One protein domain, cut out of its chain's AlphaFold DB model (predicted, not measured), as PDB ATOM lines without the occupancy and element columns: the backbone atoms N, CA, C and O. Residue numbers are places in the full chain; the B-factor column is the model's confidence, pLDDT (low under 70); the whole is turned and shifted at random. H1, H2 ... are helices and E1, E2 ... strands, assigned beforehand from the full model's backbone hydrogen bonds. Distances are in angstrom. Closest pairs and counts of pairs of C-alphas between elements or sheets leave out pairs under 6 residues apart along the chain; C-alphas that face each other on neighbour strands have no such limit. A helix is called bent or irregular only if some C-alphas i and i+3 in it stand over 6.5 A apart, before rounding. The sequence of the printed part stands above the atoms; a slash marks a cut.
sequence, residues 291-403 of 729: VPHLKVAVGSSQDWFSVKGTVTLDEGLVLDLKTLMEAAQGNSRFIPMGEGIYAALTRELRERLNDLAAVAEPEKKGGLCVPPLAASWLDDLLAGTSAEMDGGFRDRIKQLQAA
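What this domain is: This is residues 291 to 403 of the 729 residues of the protein "SNF2-related:Helicase, C-terminal (Modular protein)" of Acidithiobacillus ferrivorans (UniProt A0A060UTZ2). A twisted sheet built on the long hairpin of E1 and E2 has H1 and H3 on one face, with H2 packed on both of these helices. The small hairpin of E4 and E5 makes one end of the elongated domain, past H1, and H4 makes the other end, packed on H3. The printed part has 113 residues, with four named helices and seven named strands in the order E1 E2 E3 H1 E4 E5 H2 E6 H3 E7 H4; the class is mixed, helices and strands. The branched sheet E1, E2, E3, E6, E7 is mixed, with E7 parallel to E1 and the other neighbour pairs antiparallel, while E4 and E5 form a separate antiparallel sheet. The whole is compact, with a radius of gyration of the C-alphas of 14.5 A, and spans 50 by 24 by 24 A.

How they stand to each other: E1, residues 294 to 300, and E2, residues 305 to 312, form an antiparallel hairpin, with N 297 and O 308 within hydrogen-bond range at 2.7 A. E3, residues 318 to 320, forms a hairpin with E2, with N 311 and O 319 at 2.9 A; E1, E2 and E3 are a meander, each strand the antiparallel neighbour of the one before. H1, residues 321 to 329, is on the branched sheet at a height over the sheet of 7.9 A, beside the strands and over none of them; its closest C-alphas to E2 are those of Leu 321 and Gly 309, 4.7 A apart. E4, residues 334 to 338, and E5, residues 341 to 345, form an antiparallel hairpin, with N 335 and O 343 at 2.8 A. The closest C-alphas of H1 and E4 are those of Ala 327 and Ile 335, 6.6 A apart. H2, residues 347 to 359, touches H1, about perpendicular at 75 degrees, with the C-alphas of Arg 350 and Ala 328 closest at 5.2 A; it only grazes the branched sheet with its residues 349 to 359. E6, residues 368 to 370, is an antiparallel neighbour of E2, with N 307 and O 368 at 2.8 A. E3 and E6 lie on one side of E2, and E1 on the other side. H3, residues 372 to 382, is on the same face as H1, at a height over the sheet of 9.0 A, and runs along the strands, at 9 degrees to E2 on the local plane; it lies over E2 and only just over E1, with 3 of its C-alphas on E1. H3 touches H2 at a shallow tilt of 7 degrees, opposite ways, with the C-alphas of Leu 381 and Arg 352 closest at 6.3 A. E7, residues 386 to 389, is parallel to E1, with N 388 and O 296 at 2.8 A. H4, residues 391 to 403, touches H3, about perpendicular at 82 degrees, with the C-alphas of Ile 397 and Ser 376 closest at 6.5 A; it only grazes the sheet with its residues 391 to 396. In H1 and H4 every O i to N i+4 pair is within hydrogen-bond range, against 8 of 9 in H2 and 5 of 7 in H3.

Where its parts are: E1 begins at C-alpha 294, (-5.764, -41.576, 48.085), and is 19.5 A long; E2 is 22.7 A. H1 is 12.4 A long, E4 12.0 A and E5 13.3 A. H2 is 19.2 A long and begins at C-alpha 347, (-19.029, -38.879, 51.654). H3 is 14.9 A long and irregular, with C-alphas 373 and 376 7.7 A apart. E3 and E6 are 6.5 A each, and E7 is 9.8 A. H4, 18.2 A long, ends at C-alpha 403, (-13.876, -52.557, 21.486).

The domain as a whole: The two C-alphas farthest apart, those of Glu 339 and Ala 403, are 51.7 A apart. The printed part has no cut, and no link is long; the link from H2 to E6, 8 residues, is short but not tight. In that link, residues 361 to 362 pair antiparallel with residues 368 to 369 of E6. The mean pLDDT of the printed part is 82.9, and the residues under 70 are 314 to 316 and 364 to 366.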
ATOM      1  N   VAL A 291     -10.806 -37.909  48.046       86.06
ATOM      2  CA  VAL A 291     -10.362 -38.680  46.874       86.06
ATOM      3  C   VAL A 291      -8.916 -38.369  46.435       86.06
ATOM      4  O   VAL A 291      -8.163 -39.322  46.220       86.06
ATOM      5  N   PRO A 292      -8.454 -37.102  46.359       86.81
ATOM      6  CA  PRO A 292      -7.089 -36.795  45.912       86.81
ATOM      7  C   PRO A 292      -5.991 -37.265  46.876       86.81
ATOM      8  O   PRO A 292      -4.851 -37.475  46.463       86.81
ATOM      9  N   HIS A 293      -6.321 -37.442  48.159       87.44
ATOM     10  CA  HIS A 293      -5.379 -37.914  49.178       87.44
ATOM     11  C   HIS A 293      -5.093 -39.419  49.058       87.44
ATOM     12  O   HIS A 293      -4.114 -39.916  49.621       87.44
ATOM     13  N   LEU A 294      -5.928 -40.152  48.316       87.56
ATOM     14  CA  LEU A 294      -5.764 -41.576  48.085       87.56
ATOM     15  C   LEU A 294      -4.733 -41.827  46.977       87.56
ATOM     16  O   LEU A 294      -4.956 -41.519  45.803       87.56
ATOM     17  N   LYS A 295      -3.606 -42.442  47.351       89.19
ATOM     18  CA  LYS A 295      -2.632 -42.987  46.399       89.19
ATOM     19  C   LYS A 295      -2.951 -44.449  46.155       89.19
ATOM     20  O   LYS A 295      -3.017 -45.218  47.114       89.19
ATOM     21  N   VAL A 296      -3.124 -44.831  44.895       90.19
ATOM     22  CA  VAL A 296      -3.455 -46.208  44.508       90.19
ATOM     23  C   VAL A 296      -2.423 -46.722  43.517       90.19
ATOM     24  O   VAL A 296      -2.047 -46.021  42.592       90.19
ATOM     25  N   ALA A 297      -1.973 -47.955  43.688       89.25
ATOM     26  CA  ALA A 297      -1.160 -48.681  42.729       89.25
ATOM     27  C   ALA A 297      -1.952 -49.887  42.221       89.25
ATOM     28  O   ALA A 297      -2.441 -50.695  43.019       89.25
ATOM     29  N   VAL A 298      -2.063 -50.012  40.898       89.88
ATOM     30  CA  VAL A 298      -2.727 -51.132  40.224       89.88
ATOM     31  C   VAL A 298      -1.691 -51.927  39.437       89.88
ATOM     32  O   VAL A 298      -1.094 -51.425  38.483       89.88
ATOM     33  N   GLY A 299      -1.481 -53.176  39.848       87.00
ATOM     34  CA  GLY A 299      -0.622 -54.139  39.164       87.00
ATOM     35  C   GLY A 299      -1.433 -55.232  38.476       87.00
ATOM     36  O   GLY A 299      -2.429 -55.713  39.014       87.00
ATOM     37  N   SER A 300      -0.993 -55.662  37.303       85.31
ATOM     38  CA  SER A 300      -1.568 -56.779  36.561       85.31
ATOM     39  C   SER A 300      -0.934 -58.109  36.978       85.31
ATOM     40  O   SER A 300       0.279 -58.240  37.135       85.31
ATOM     41  N   SER A 301      -1.787 -59.108  37.184       80.38
ATOM     42  CA  SER A 301      -1.433 -60.522  37.319       80.38
ATOM     43  C   SER A 301      -2.141 -61.310  36.208       80.38
ATOM     44  O   SER A 301      -2.915 -60.738  35.442       80.38
ATOM     45  N   GLN A 302      -1.883 -62.616  36.098       70.00
ATOM     46  CA  GLN A 302      -2.463 -63.445  35.031       70.00
ATOM     47  C   GLN A 302      -4.001 -63.436  35.035       70.00
ATOM     48  O   GLN A 302      -4.593 -63.303  33.969       70.00
ATOM     49  N   ASP A 303      -4.631 -63.502  36.215       75.94
ATOM     50  CA  ASP A 303      -6.090 -63.665  36.336       75.94
ATOM     51  C   ASP A 303      -6.785 -62.557  37.158       75.94
ATOM     52  O   ASP A 303      -7.997 -62.612  37.369       75.94
ATOM     53  N   TRP A 304      -6.052 -61.548  37.645       83.31
ATOM     54  CA  TRP A 304      -6.602 -60.439  38.442       83.31
ATOM     55  C   TRP A 304      -5.719 -59.189  38.406       83.31
ATOM     56  O   TRP A 304      -4.527 -59.256  38.106       83.31
ATOM     57  N   PHE A 305      -6.298 -58.051  38.782       86.31
ATOM     58  CA  PHE A 305      -5.565 -56.831  39.107       86.31
ATOM     59  C   PHE A 305      -5.357 -56.734  40.620       86.31
ATOM     60  O   PHE A 305      -6.314 -56.844  41.382       86.31
ATOM     61  N   SER A 306      -4.112 -56.551  41.060       88.19
ATOM     62  CA  SER A 306      -3.777 -56.244  42.453       88.19
ATOM     63  C   SER A 306      -3.878 -54.736  42.657       88.19
ATOM     64  O   SER A 306      -3.157 -53.972  42.018       88.19
ATOM     65  N   VAL A 307      -4.778 -54.311  43.536       88.50
ATOM     66  CA  VAL A 307      -4.993 -52.921  43.927       88.50
ATOM     67  C   VAL A 307      -4.454 -52.742  45.336       88.50
ATOM     68  O   VAL A 307      -4.875 -53.417  46.279       88.50
ATOM     69  N   LYS A 308      -3.499 -51.830  45.489       88.69
ATOM     70  CA  LYS A 308      -2.970 -51.407  46.785       88.69
ATOM     71  C   LYS A 308      -3.160 -49.915  46.903       88.69
ATOM     72  O   LYS A 308      -2.900 -49.196  45.950       88.69
ATOM     73  N   GLY A 309      -3.594 -49.448  48.059       86.69
ATOM     74  CA  GLY A 309      -3.745 -48.023  48.286       86.69
ATOM     75  C   GLY A 309      -3.265 -47.635  49.664       86.69
ATOM     76  O   GLY A 309      -3.319 -48.436  50.601       86.69
ATOM     77  N   THR A 310      -2.785 -46.406  49.757       88.62
ATOM     78  CA  THR A 310      -2.387 -45.795  51.016       88.62
ATOM     79  C   THR A 310      -2.791 -44.334  51.023       88.62
ATOM     80  O   THR A 310      -2.627 -43.643  50.016       88.62
ATOM     81  N   VAL A 311      -3.250 -43.856  52.171       86.69
ATOM     82  CA  VAL A 311      -3.379 -42.424  52.444       86.69
ATOM     83  C   VAL A 311      -2.273 -42.047  53.415       86.69
ATOM     84  O   VAL A 311      -2.117 -42.693  54.449       86.69
ATOM     85  N   THR A 312      -1.489 -41.027  53.071       79.88
ATOM     86  CA  THR A 312      -0.469 -40.458  53.959       79.88
ATOM     87  C   THR A 312      -0.981 -39.128  54.484       79.88
ATOM     88  O   THR A 312      -1.251 -38.230  53.691       79.88
ATOM     89  N   LEU A 313      -1.114 -39.024  55.803       76.12
ATOM     90  CA  LEU A 313      -1.445 -37.786  56.508       76.12
ATOM     91  C   LEU A 313      -0.162 -37.084  56.989       76.12
ATOM     92  O   LEU A 313       0.901 -37.710  57.048       76.12
ATOM     93  N   ASP A 314      -0.265 -35.806  57.368       64.69
ATOM     94  CA  ASP A 314       0.863 -34.880  57.614       64.69
ATOM     95  C   ASP A 314       1.815 -35.248  58.780       64.69
ATOM     96  O   ASP A 314       2.771 -34.529  59.061       64.69
ATOM     97  N   GLU A 315       1.638 -36.399  59.431       60.41
ATOM     98  CA  GLU A 315       2.447 -36.842  60.580       60.41
ATOM     99  C   GLU A 315       2.985 -38.282  60.420       60.41
ATOM    100  O   GLU A 315       3.213 -38.993  61.395       60.41
ATOM    101  N   GLY A 316       3.181 -38.758  59.182       61.12
ATOM    102  CA  GLY A 316       3.697 -40.116  58.924       61.12
ATOM    103  C   GLY A 316       2.699 -41.237  59.249       61.12
ATOM    104  O   GLY A 316       3.045 -42.418  59.194       61.12
ATOM    105  N   LEU A 317       1.453 -40.869  59.550       70.69
ATOM    106  CA  LEU A 317       0.323 -41.772  59.710       70.69
ATOM    107  C   LEU A 317      -0.118 -42.254  58.325       70.69
ATOM    108  O   LEU A 317      -0.610 -41.477  57.502       70.69
ATOM    109  N   VAL A 318       0.095 -43.543  58.066       81.06
ATOM    110  CA  VAL A 318      -0.278 -44.201  56.813       81.06
ATOM    111  C   VAL A 318      -1.454 -45.130  57.077       81.06
ATOM    112  O   VAL A 318      -1.326 -46.087  57.838       81.06
ATOM    113  N   LEU A 319      -2.584 -44.862  56.426       84.75
ATOM    114  CA  LEU A 319      -3.720 -45.778  56.389       84.75
ATOM    115  C   LEU A 319      -3.637 -46.644  55.144       84.75
ATOM    116  O   LEU A 319      -3.481 -46.122  54.038       84.75
ATOM    117  N   ASP A 320      -3.766 -47.957  55.320       88.25
ATOM    118  CA  ASP A 320      -3.903 -48.874  54.198       88.25
ATOM    119  C   ASP A 320      -5.339 -48.876  53.649       88.25
ATOM    120  O   ASP A 320      -6.319 -48.558  54.329       88.25
ATOM    121  N   LEU A 321      -5.465 -49.229  52.372       86.75
ATOM    122  CA  LEU A 321      -6.752 -49.277  51.680       86.75
ATOM    123  C   LEU A 321      -7.743 -50.243  52.337       86.75
ATOM    124  O   LEU A 321      -8.945 -50.011  52.289       86.75
ATOM    125  N   LYS A 322      -7.250 -51.306  52.977       85.00
ATOM    126  CA  LYS A 322      -8.096 -52.309  53.622       85.00
ATOM    127  C   LYS A 322      -8.793 -51.729  54.854       85.00
ATOM    128  O   LYS A 322     -10.002 -51.873  54.986       85.00
ATOM    129  N   THR A 323      -8.051 -51.029  55.703       84.62
ATOM    130  CA  THR A 323      -8.555 -50.345  56.896       84.62
ATOM    131  C   THR A 323      -9.515 -49.227  56.500       84.62
ATOM    132  O   THR A 323     -10.559 -49.061  57.125       84.62
ATOM    133  N   LEU A 324      -9.220 -48.500  55.415       86.62
ATOM    134  CA  LEU A 324     -10.135 -47.497  54.855       86.62
ATOM    135  C   LEU A 324     -11.463 -48.117  54.392       86.62
ATOM    136  O   LEU A 324     -12.520 -47.545  54.640       86.62
ATOM    137  N   MET A 325     -11.430 -49.288  53.750       86.00
ATOM    138  CA  MET A 325     -12.644 -49.999  53.329       86.00
ATOM    139  C   MET A 325     -13.438 -50.560  54.509       86.00
ATOM    140  O   MET A 325     -14.656 -50.415  54.536       86.00
ATOM    141  N   GLU A 326     -12.765 -51.164  55.491       83.12
ATOM    142  CA  GLU A 326     -13.403 -51.657  56.720       83.12
ATOM    143  C   GLU A 326     -14.084 -50.507  57.477       83.12
ATOM    144  O   GLU A 326     -15.224 -50.637  57.919       83.12
ATOM    145  N   ALA A 327     -13.433 -49.342  57.544       83.25
ATOM    146  CA  ALA A 327     -14.022 -48.137  58.107       83.25
ATOM    147  C   ALA A 327     -15.210 -47.605  57.288       83.25
ATOM    148  O   ALA A 327     -16.226 -47.227  57.864       83.25
ATOM    149  N   ALA A 328     -15.124 -47.602  55.954       84.56
ATOM    150  CA  ALA A 328     -16.207 -47.133  55.083       84.56
ATOM    151  C   ALA A 328     -17.499 -47.968  55.218       84.56
ATOM    152  O   ALA A 328     -18.607 -47.420  55.096       84.56
ATOM    153  N   GLN A 329     -17.346 -49.264  55.510       80.75
ATOM    154  CA  GLN A 329     -18.437 -50.202  55.786       80.75
ATOM    155  C   GLN A 329     -18.980 -50.109  57.220       80.75
ATOM    156  O   GLN A 329     -20.094 -50.565  57.473       80.75
ATOM    157  N   GLY A 330     -18.217 -49.541  58.158       80.19
ATOM    158  CA  GLY A 330     -18.642 -49.346  59.544       80.19
ATOM    159  C   GLY A 330     -19.746 -48.296  59.688       80.19
ATOM    160  O   GLY A 330     -20.118 -47.625  58.733       80.19
ATOM    161  N   ASN A 331     -20.277 -48.101  60.895       74.38
ATOM    162  CA  ASN A 331     -21.292 -47.058  61.110       74.38
ATOM    163  C   ASN A 331     -20.675 -45.650  61.058       74.38
ATOM    164  O   ASN A 331     -21.245 -44.754  60.435       74.38
ATOM    165  N   SER A 332     -19.455 -45.491  61.577       80.31
ATOM    166  CA  SER A 332     -18.798 -44.189  61.674       80.31
ATOM    167  C   SER A 332     -17.934 -43.837  60.472       80.31
ATOM    168  O   SER A 332     -17.240 -44.683  59.915       80.31
ATOM    169  N   ARG A 333     -17.940 -42.555  60.084       84.44
ATOM    170  CA  ARG A 333     -17.006 -42.004  59.082       84.44
ATOM    171  C   ARG A 333     -15.645 -41.619  59.667       84.44
ATOM    172  O   ARG A 333     -14.770 -41.206  58.907       84.44
ATOM    173  N   PHE A 334     -15.494 -41.700  60.987       86.44
ATOM    174  CA  PHE A 334     -14.275 -41.327  61.686       86.44
ATOM    175  C   PHE A 334     -13.440 -42.560  62.024       86.44
ATOM    176  O   PHE A 334     -13.941 -43.534  62.584       86.44
ATOM    177  N   ILE A 335     -12.151 -42.502  61.705       86.69
ATOM    178  CA  ILE A 335     -11.188 -43.574  61.949       86.69
ATOM    179  C   ILE A 335     -10.228 -43.110  63.045       86.69
ATOM    180  O   ILE A 335      -9.541 -42.103  62.844       86.69
ATOM    181  N   PRO A 336     -10.156 -43.800  64.199       84.56
ATOM    182  CA  PRO A 336      -9.206 -43.454  65.246       84.56
ATOM    183  C   PRO A 336      -7.775 -43.788  64.800       84.56
ATOM    184  O   PRO A 336      -7.475 -44.928  64.454       84.56
ATOM    185  N   MET A 337      -6.885 -42.794  64.852       79.00
ATOM    186  CA  MET A 337      -5.470 -42.921  64.467       79.00
ATOM    187  C   MET A 337      -4.526 -43.064  65.668       79.00
ATOM    188  O   MET A 337      -3.341 -43.344  65.498       79.00
ATOM    189  N   GLY A 338      -5.049 -42.897  66.885       77.38
ATOM    190  CA  GLY A 338      -4.264 -42.848  68.119       77.38
ATOM    191  C   GLY A 338      -3.928 -41.418  68.547       77.38
ATOM    192  O   GLY A 338      -4.101 -40.465  67.796       77.38
ATOM    193  N   GLU A 339      -3.519 -41.266  69.809       75.44
ATOM    194  CA  GLU A 339      -3.125 -39.986  70.432       75.44
ATOM    195  C   GLU A 339      -4.145 -38.825  70.346       75.44
ATOM    196  O   GLU A 339      -3.787 -37.680  70.605       75.44
ATOM    197  N   GLY A 340      -5.423 -39.110  70.066       76.44
ATOM    198  CA  GLY A 340      -6.476 -38.096  69.896       76.44
ATOM    199  C   GLY A 340      -6.628 -37.581  68.458       76.44
ATOM    200  O   GLY A 340      -7.318 -36.588  68.236       76.44
ATOM    201  N   ILE A 341      -6.000 -38.240  67.483       83.56
ATOM    202  CA  ILE A 341      -6.125 -37.923  66.059       83.56
ATOM    203  C   ILE A 341      -7.172 -38.844  65.426       83.56
ATOM    204  O   ILE A 341      -7.149 -40.061  65.621       83.56
ATOM    205  N   TYR A 342      -8.071 -38.259  64.640       86.50
ATOM    206  CA  TYR A 342      -9.099 -38.961  63.882       86.50
ATOM    207  C   TYR A 342      -9.033 -38.569  62.411       86.50
ATOM    208  O   TYR A 342      -8.830 -37.405  62.069       86.50
ATOM    209  N   ALA A 343      -9.243 -39.539  61.531       87.19
ATOM    210  CA  ALA A 343      -9.419 -39.301  60.108       87.19
ATOM    211  C   ALA A 343     -10.909 -39.330  59.753       87.19
ATOM    212  O   ALA A 343     -11.588 -40.303  60.062       87.19
ATOM    213  N   ALA A 344     -11.421 -38.287  59.101       89.06
ATOM    214  CA  ALA A 344     -12.806 -38.210  58.648       89.06
ATOM    215  C   ALA A 344     -12.889 -38.500  57.148       89.06
ATOM    216  O   ALA A 344     -12.338 -37.755  56.342       89.06
ATOM    217  N   LEU A 345     -13.592 -39.561  56.757       90.12
ATOM    218  CA  LEU A 345     -13.829 -39.852  55.343       90.12
ATOM    219  C   LEU A 345     -14.892 -38.902  54.778       90.12
ATOM    220  O   LEU A 345     -15.990 -38.791  55.340       90.12
ATOM    221  N   THR A 346     -14.606 -38.257  53.642       88.88
ATOM    222  CA  THR A 346     -15.652 -37.567  52.877       88.88
ATOM    223  C   THR A 346     -16.710 -38.562  52.407       88.88
ATOM    224  O   THR A 346     -16.455 -39.757  52.227       88.88
ATOM    225  N   ARG A 347     -17.930 -38.062  52.180       86.31
ATOM    226  CA  ARG A 347     -19.029 -38.879  51.654       86.31
ATOM    227  C   ARG A 347     -18.655 -39.530  50.321       86.31
ATOM    228  O   ARG A 347     -18.908 -40.714  50.140       86.31
ATOM    229  N   GLU A 348     -18.029 -38.769  49.426       88.19
ATOM    230  CA  GLU A 348     -17.611 -39.261  48.113       88.19
ATOM    231  C   GLU A 348     -16.572 -40.383  48.225       88.19
ATOM    232  O   GLU A 348     -16.744 -41.444  47.624       88.19
ATOM    233  N   LEU A 349     -15.517 -40.189  49.025       88.25
ATOM    234  CA  LEU A 349     -14.500 -41.217  49.226       88.25
ATOM    235  C   LEU A 349     -15.100 -42.479  49.851       88.25
ATOM    236  O   LEU A 349     -14.796 -43.590  49.418       88.25
ATOM    237  N   ARG A 350     -15.987 -42.320  50.836       87.75
ATOM    238  CA  ARG A 350     -16.674 -43.437  51.485       87.75
ATOM    239  C   ARG A 350     -17.541 -44.231  50.503       87.75
ATOM    240  O   ARG A 350     -17.478 -45.459  50.505       87.75
ATOM    241  N   GLU A 351     -18.301 -43.554  49.643       85.25
ATOM    242  CA  GLU A 351     -19.094 -44.194  48.583       85.25
ATOM    243  C   GLU A 351     -18.190 -44.986  47.617       85.25
ATOM    244  O   GLU A 351     -18.458 -46.158  47.350       85.25
ATOM    245  N   ARG A 352     -17.057 -44.416  47.180       87.56
ATOM    246  CA  ARG A 352     -16.085 -45.113  46.313       87.56
ATOM    247  C   ARG A 352     -15.424 -46.317  46.992       87.56
ATOM    248  O   ARG A 352     -15.220 -47.342  46.350       87.56
ATOM    249  N   LEU A 353     -15.089 -46.225  48.279       87.81
ATOM    250  CA  LEU A 353     -14.507 -47.339  49.038       87.81
ATOM    251  C   LEU A 353     -15.510 -48.486  49.226       87.81
ATOM    252  O   LEU A 353     -15.131 -49.650  49.100       87.81
ATOM    253  N   ASN A 354     -16.783 -48.167  49.470       84.44
ATOM    254  CA  ASN A 354     -17.855 -49.161  49.550       84.44
ATOM    255  C   ASN A 354     -18.094 -49.845  48.203       84.44
ATOM    256  O   ASN A 354     -18.197 -51.073  48.148       84.44
ATOM    257  N   ASP A 355     -18.101 -49.066  47.120       83.88
ATOM    258  CA  ASP A 355     -18.162 -49.593  45.761       83.88
ATOM    259  C   ASP A 355     -16.992 -50.561  45.511       83.88
ATOM    260  O   ASP A 355     -17.221 -51.699  45.091       83.88
ATOM    261  N   LEU A 356     -15.757 -50.161  45.856       85.12
ATOM    262  CA  LEU A 356     -14.558 -51.000  45.750       85.12
ATOM    263  C   LEU A 356     -14.704 -52.309  46.534       85.12
ATOM    264  O   LEU A 356     -14.411 -53.380  46.004       85.12
ATOM    265  N   ALA A 357     -15.202 -52.238  47.768       82.12
ATOM    266  CA  ALA A 357     -15.361 -53.388  48.654       82.12
ATOM    267  C   ALA A 357     -16.375 -54.421  48.163       82.12
ATOM    268  O   ALA A 357     -16.271 -55.598  48.514       82.12
ATOM    269  N   ALA A 358     -17.324 -54.014  47.325       76.38
ATOM    270  CA  ALA A 358     -18.297 -54.939  46.770       76.38
ATOM    271  C   ALA A 358     -17.696 -55.886  45.717       76.38
ATOM    272  O   ALA A 358     -18.200 -56.999  45.555       76.38
ATOM    273  N   VAL A 359     -16.645 -55.446  45.012       77.50
ATOM    274  CA  VAL A 359     -16.036 -56.155  43.868       77.50
ATOM    275  C   VAL A 359     -14.654 -56.718  44.201       77.50
ATOM    276  O   VAL A 359     -14.249 -57.737  43.646       77.50
ATOM    277  N   ALA A 360     -13.920 -56.057  45.092       82.88
ATOM    278  CA  ALA A 360     -12.574 -56.445  45.470       82.88
ATOM    279  C   ALA A 360     -12.555 -57.647  46.425       82.88
ATOM    280  O   ALA A 360     -13.280 -57.697  47.420       82.88
ATOM    281  N   GLU A 361     -11.648 -58.589  46.173       80.44
ATOM    282  CA  GLU A 361     -11.362 -59.703  47.074       80.44
ATOM    283  C   GLU A 361     -10.064 -59.452  47.857       80.44
ATOM    284  O   GLU A 361      -9.079 -58.998  47.281       80.44
ATOM    285  N   PRO A 362      -9.994 -59.757  49.163       77.12
ATOM    286  CA  PRO A 362      -8.756 -59.594  49.917       77.12
ATOM    287  C   PRO A 362      -7.684 -60.594  49.454       77.12
ATOM    288  O   PRO A 362      -7.891 -61.808  49.451       77.12
ATOM    289  N   GLU A 363      -6.499 -60.090  49.118       75.62
ATOM    290  CA  GLU A 363      -5.332 -60.888  48.743       75.62
ATOM    291  C   GLU A 363      -4.576 -61.372  49.994       75.62
ATOM    292  O   GLU A 363      -4.368 -60.624  50.952       75.62
ATOM    293  N   LYS A 364      -4.046 -62.605  49.970       66.69
ATOM    294  CA  LYS A 364      -3.243 -63.177  51.077       66.69
ATOM    295  C   LYS A 364      -2.001 -62.348  51.458       66.69
ATOM    296  O   LYS A 364      -1.461 -62.546  52.540       66.69
ATOM    297  N   LYS A 365      -1.529 -61.457  50.577       62.81
ATOM    298  CA  LYS A 365      -0.351 -60.589  50.770       62.81
ATOM    299  C   LYS A 365      -0.703 -59.118  51.065       62.81
ATOM    300  O   LYS A 365       0.148 -58.252  50.873       62.81
ATOM    301  N   GLY A 366      -1.928 -58.829  51.517       61.56
ATOM    302  CA  GLY A 366      -2.322 -57.486  51.971       61.56
ATOM    303  C   GLY A 366      -2.678 -56.498  50.855       61.56
ATOM    304  O   GLY A 366      -2.576 -55.294  51.057       61.56
ATOM    305  N   GLY A 367      -3.056 -56.995  49.675       76.12
ATOM    306  CA  GLY A 367      -3.650 -56.209  48.587       76.12
ATOM    307  C   GLY A 367      -5.113 -56.585  48.356       76.12
ATOM    308  O   GLY A 367      -5.674 -57.413  49.075       76.12
ATOM    309  N   LEU A 368      -5.722 -55.991  47.339       84.94
ATOM    310  CA  LEU A 368      -7.056 -56.341  46.861       84.94
ATOM    311  C   LEU A 368      -6.960 -56.917  45.453       84.94
ATOM    312  O   LEU A 368      -6.269 -56.361  44.611       84.94
ATOM    313  N   CYS A 369      -7.672 -57.995  45.177       85.38
ATOM    314  CA  CYS A 369      -7.790 -58.587  43.856       85.38
ATOM    315  C   CYS A 369      -9.095 -58.122  43.214       85.38
ATOM    316  O   CYS A 369     -10.175 -58.372  43.742       85.38
ATOM    317  N   VAL A 370      -8.997 -57.474  42.058       86.56
ATOM    318  CA  VAL A 370     -10.148 -57.076  41.244       86.56
ATOM    319  C   VAL A 370     -10.146 -57.907  39.955       86.56
ATOM    320  O   VAL A 370      -9.107 -57.983  39.290       86.56
ATOM    321  N   PRO A 371     -11.271 -58.540  39.573       82.88
ATOM    322  CA  PRO A 371     -11.353 -59.293  38.327       82.88
ATOM    323  C   PRO A 371     -11.040 -58.410  37.108       82.88
ATOM    324  O   PRO A 371     -11.507 -57.267  37.058       82.88
ATOM    325  N   PRO A 372     -10.359 -58.921  36.065       81.25
ATOM    326  CA  PRO A 372     -10.038 -58.120  34.883       81.25
ATOM    327  C   PRO A 372     -11.267 -57.601  34.130       81.25
ATOM    328  O   PRO A 372     -11.185 -56.633  33.375       81.25
ATOM    329  N   LEU A 373     -12.421 -58.237  34.349       78.00
ATOM    330  CA  LEU A 373     -13.698 -57.815  33.792       78.00
ATOM    331  C   LEU A 373     -14.233 -56.515  34.399       78.00
ATOM    332  O   LEU A 373     -14.998 -55.816  33.743       78.00
ATOM    333  N   ALA A 374     -13.792 -56.155  35.604       80.94
ATOM    334  CA  ALA A 374     -14.166 -54.911  36.266       80.94
ATOM    335  C   ALA A 374     -13.186 -53.758  35.972       80.94
ATOM    336  O   ALA A 374     -13.268 -52.722  36.623       80.94
ATOM    337  N   ALA A 375     -12.277 -53.896  34.995       83.25
ATOM    338  CA  ALA A 375     -11.241 -52.895  34.712       83.25
ATOM    339  C   ALA A 375     -11.801 -51.499  34.397       83.25
ATOM    340  O   ALA A 375     -11.347 -50.529  34.987       83.25
ATOM    341  N   SER A 376     -12.813 -51.398  33.524       80.44
ATOM    342  CA  SER A 376     -13.439 -50.105  33.189       80.44
ATOM    343  C   SER A 376     -14.076 -49.447  34.411       80.44
ATOM    344  O   SER A 376     -13.962 -48.247  34.600       80.44
ATOM    345  N   TRP A 377     -14.728 -50.244  35.256       82.94
ATOM    346  CA  TRP A 377     -15.345 -49.748  36.480       82.94
ATOM    347  C   TRP A 377     -14.297 -49.325  37.516       82.94
ATOM    348  O   TRP A 377     -14.502 -48.351  38.234       82.94
ATOM    349  N   LEU A 378     -13.169 -50.040  37.584       85.00
ATOM    350  CA  LEU A 378     -12.051 -49.683  38.451       85.00
ATOM    351  C   LEU A 378     -11.406 -48.372  37.985       85.00
ATOM    352  O   LEU A 378     -11.105 -47.533  38.822       85.00
ATOM    353  N   ASP A 379     -11.245 -48.171  36.676       86.50
ATOM    354  CA  ASP A 379     -10.738 -46.920  36.098       86.50
ATOM    355  C   ASP A 379     -11.633 -45.725  36.472       86.50
ATOM    356  O   ASP A 379     -11.149 -44.730  37.014       86.50
ATOM    357  N   ASP A 380     -12.955 -45.874  36.321       84.56
ATOM    358  CA  ASP A 380     -13.935 -44.858  36.727       84.56
ATOM    359  C   ASP A 380     -13.864 -44.553  38.236       84.56
ATOM    360  O   ASP A 380     -13.941 -43.396  38.654       84.56
ATOM    361  N   LEU A 381     -13.698 -45.581  39.075       83.06
ATOM    362  CA  LEU A 381     -13.606 -45.438  40.532       83.06
ATOM    363  C   LEU A 381     -12.326 -44.706  40.955       83.06
ATOM    364  O   LEU A 381     -12.349 -43.905  41.894       83.06
ATOM    365  N   LEU A 382     -11.223 -44.960  40.249       85.44
ATOM    366  CA  LEU A 382      -9.919 -44.344  40.488       85.44
ATOM    367  C   LEU A 382      -9.791 -42.941  39.880       85.44
ATOM    368  O   LEU A 382      -8.814 -42.244  40.170       85.44
ATOM    369  N   ALA A 383     -10.764 -42.477  39.094       85.12
ATOM    370  CA  ALA A 383     -10.737 -41.152  38.489       85.12
ATOM    371  C   ALA A 383     -10.618 -40.039  39.551       85.12
ATOM    372  O   ALA A 383     -11.474 -39.894  40.421       85.12
ATOM    373  N   GLY A 384      -9.559 -39.229  39.485       81.75
ATOM    374  CA  GLY A 384      -9.284 -38.165  40.463       81.75
ATOM    375  C   GLY A 384      -8.451 -38.599  41.678       81.75
ATOM    376  O   GLY A 384      -8.099 -37.752  42.496       81.75
ATOM    377  N   THR A 385      -8.091 -39.882  41.780       84.75
ATOM    378  CA  THR A 385      -7.077 -40.368  42.732       84.75
ATOM    379  C   THR A 385      -5.671 -40.245  42.140       84.75
ATOM    380  O   THR A 385      -5.493 -40.169  40.920       84.75
ATOM    381  N   SER A 386      -4.643 -40.267  42.991       84.19
ATOM    382  CA  SER A 386      -3.252 -40.373  42.537       84.19
ATOM    383  C   SER A 386      -2.928 -41.840  42.226       84.19
ATOM    384  O   SER A 386      -2.328 -42.535  43.052       84.19
ATOM    385  N   ALA A 387      -3.356 -42.318  41.053       84.50
ATOM    386  CA  ALA A 387      -3.220 -43.714  40.646       84.50
ATOM    387  C   ALA A 387      -1.970 -43.989  39.782       84.50
ATOM    388  O   ALA A 387      -1.792 -43.410  38.710       84.50
ATOM    389  N   GLU A 388      -1.139 -44.941  40.207       86.12
ATOM    390  CA  GLU A 388      -0.076 -45.548  39.406       86.12
ATOM    391  C   GLU A 388      -0.579 -46.854  38.781       86.12
ATOM    392  O   GLU A 388      -0.858 -47.834  39.473       86.12
ATOM    393  N   MET A 389      -0.693 -46.870  37.453       88.25
ATOM    394  CA  MET A 389      -1.178 -48.020  36.689       88.25
ATOM    395  C   MET A 389      -0.049 -48.647  35.875       88.25
ATOM    396  O   MET A 389       0.662 -47.968  35.115       88.25
ATOM    397  N   ASP A 390       0.102 -49.962  35.986       88.81
ATOM    398  CA  ASP A 390       1.077 -50.691  35.186       88.81
ATOM    399  C   ASP A 390       0.713 -50.734  33.685       88.81
ATOM    400  O   ASP A 390      -0.281 -50.156  33.227       88.81
ATOM    401  N   GLY A 391       1.585 -51.343  32.876       85.69
ATOM    402  CA  GLY A 391       1.363 -51.466  31.433       85.69
ATOM    403  C   GLY A 391       0.161 -52.352  31.100       85.69
ATOM    404  O   GLY A 391      -0.660 -51.969  30.272       85.69
ATOM    405  N   GLY A 392       0.014 -53.484  31.797       84.75
ATOM    406  CA  GLY A 392      -1.052 -54.454  31.541       84.75
ATOM    407  C   GLY A 392      -2.451 -53.887  31.783       84.75
ATOM    408  O   GLY A 392      -3.345 -54.090  30.961       84.75
ATOM    409  N   PHE A 393      -2.644 -53.115  32.857       86.38
ATOM    410  CA  PHE A 393      -3.908 -52.426  33.117       86.38
ATOM    411  C   PHE A 393      -4.211 -51.383  32.033       86.38
ATOM    412  O   PHE A 393      -5.307 -51.372  31.473       86.38
ATOM    413  N   ARG A 394      -3.227 -50.552  31.664       86.19
ATOM    414  CA  ARG A 394      -3.398 -49.536  30.611       86.19
ATOM    415  C   ARG A 394      -3.720 -50.145  29.250       86.19
ATOM    416  O   ARG A 394      -4.571 -49.617  28.534       86.19
ATOM    417  N   ASP A 395      -3.070 -51.245  28.894       86.25
ATOM    418  CA  ASP A 395      -3.343 -51.956  27.647       86.25
ATOM    419  C   ASP A 395      -4.747 -52.564  27.661       86.25
ATOM    420  O   ASP A 395      -5.464 -52.475  26.663       86.25
ATOM    421  N   ARG A 396      -5.196 -53.082  28.812       85.50
ATOM    422  CA  ARG A 396      -6.566 -53.571  28.972       85.50
ATOM    423  C   ARG A 396      -7.598 -52.459  28.790       85.50
ATOM    424  O   ARG A 396      -8.548 -52.655  28.041       85.50
ATOM    425  N   ILE A 397      -7.415 -51.292  29.409       85.81
ATOM    426  CA  ILE A 397      -8.328 -50.148  29.231       85.81
ATOM    427  C   ILE A 397      -8.382 -49.707  27.762       85.81
ATOM    428  O   ILE A 397      -9.470 -49.518  27.219       85.81
ATOM    429  N   LYS A 398      -7.234 -49.638  27.076       85.56
ATOM    430  CA  LYS A 398      -7.192 -49.333  25.635       85.56
ATOM    431  C   LYS A 398      -7.946 -50.361  24.795       85.56
ATOM    432  O   LYS A 398      -8.667 -49.969  23.883       85.56
ATOM    433  N   GLN A 399      -7.809 -51.655  25.094       84.62
ATOM    434  CA  GLN A 399      -8.576 -52.708  24.418       84.62
ATOM    435  C   GLN A 399     -10.082 -52.519  24.617       84.62
ATOM    436  O   GLN A 399     -10.841 -52.622  23.658       84.62
ATOM    437  N   LEU A 400     -10.518 -52.187  25.837       84.44
ATOM    438  CA  LEU A 400     -11.931 -51.933  26.127       84.44
ATOM    439  C   LEU A 400     -12.466 -50.713  25.369       84.44
ATOM    440  O   LEU A 400     -13.550 -50.779  24.791       84.44
ATOM    441  N   GLN A 401     -11.698 -49.625  25.312       84.19
ATOM    442  CA  GLN A 401     -12.058 -48.428  24.547       84.19
ATOM    443  C   GLN A 401     -12.108 -48.706  23.035       84.19
ATOM    444  O   GLN A 401     -13.043 -48.279  22.358       84.19
ATOM    445  N   ALA A 402     -11.147 -49.471  22.505       85.69
ATOM    446  CA  ALA A 402     -11.141 -49.886  21.104       85.69
ATOM    447  C   ALA A 402     -12.361 -50.759  20.766       85.69
ATOM    448  O   ALA A 402     -13.029 -50.523  19.760       85.69
ATOM    449  N   ALA A 403     -12.704 -51.706  21.643       86.31
ATOM    450  CA  ALA A 403     -13.876 -52.557  21.486       86.31
ATOM    451  C   ALA A 403     -15.186 -51.751  21.508       86.31
ATOM    452  O   ALA A 403     -16.076 -52.021  20.709       86.31
TER     453      ALA A 403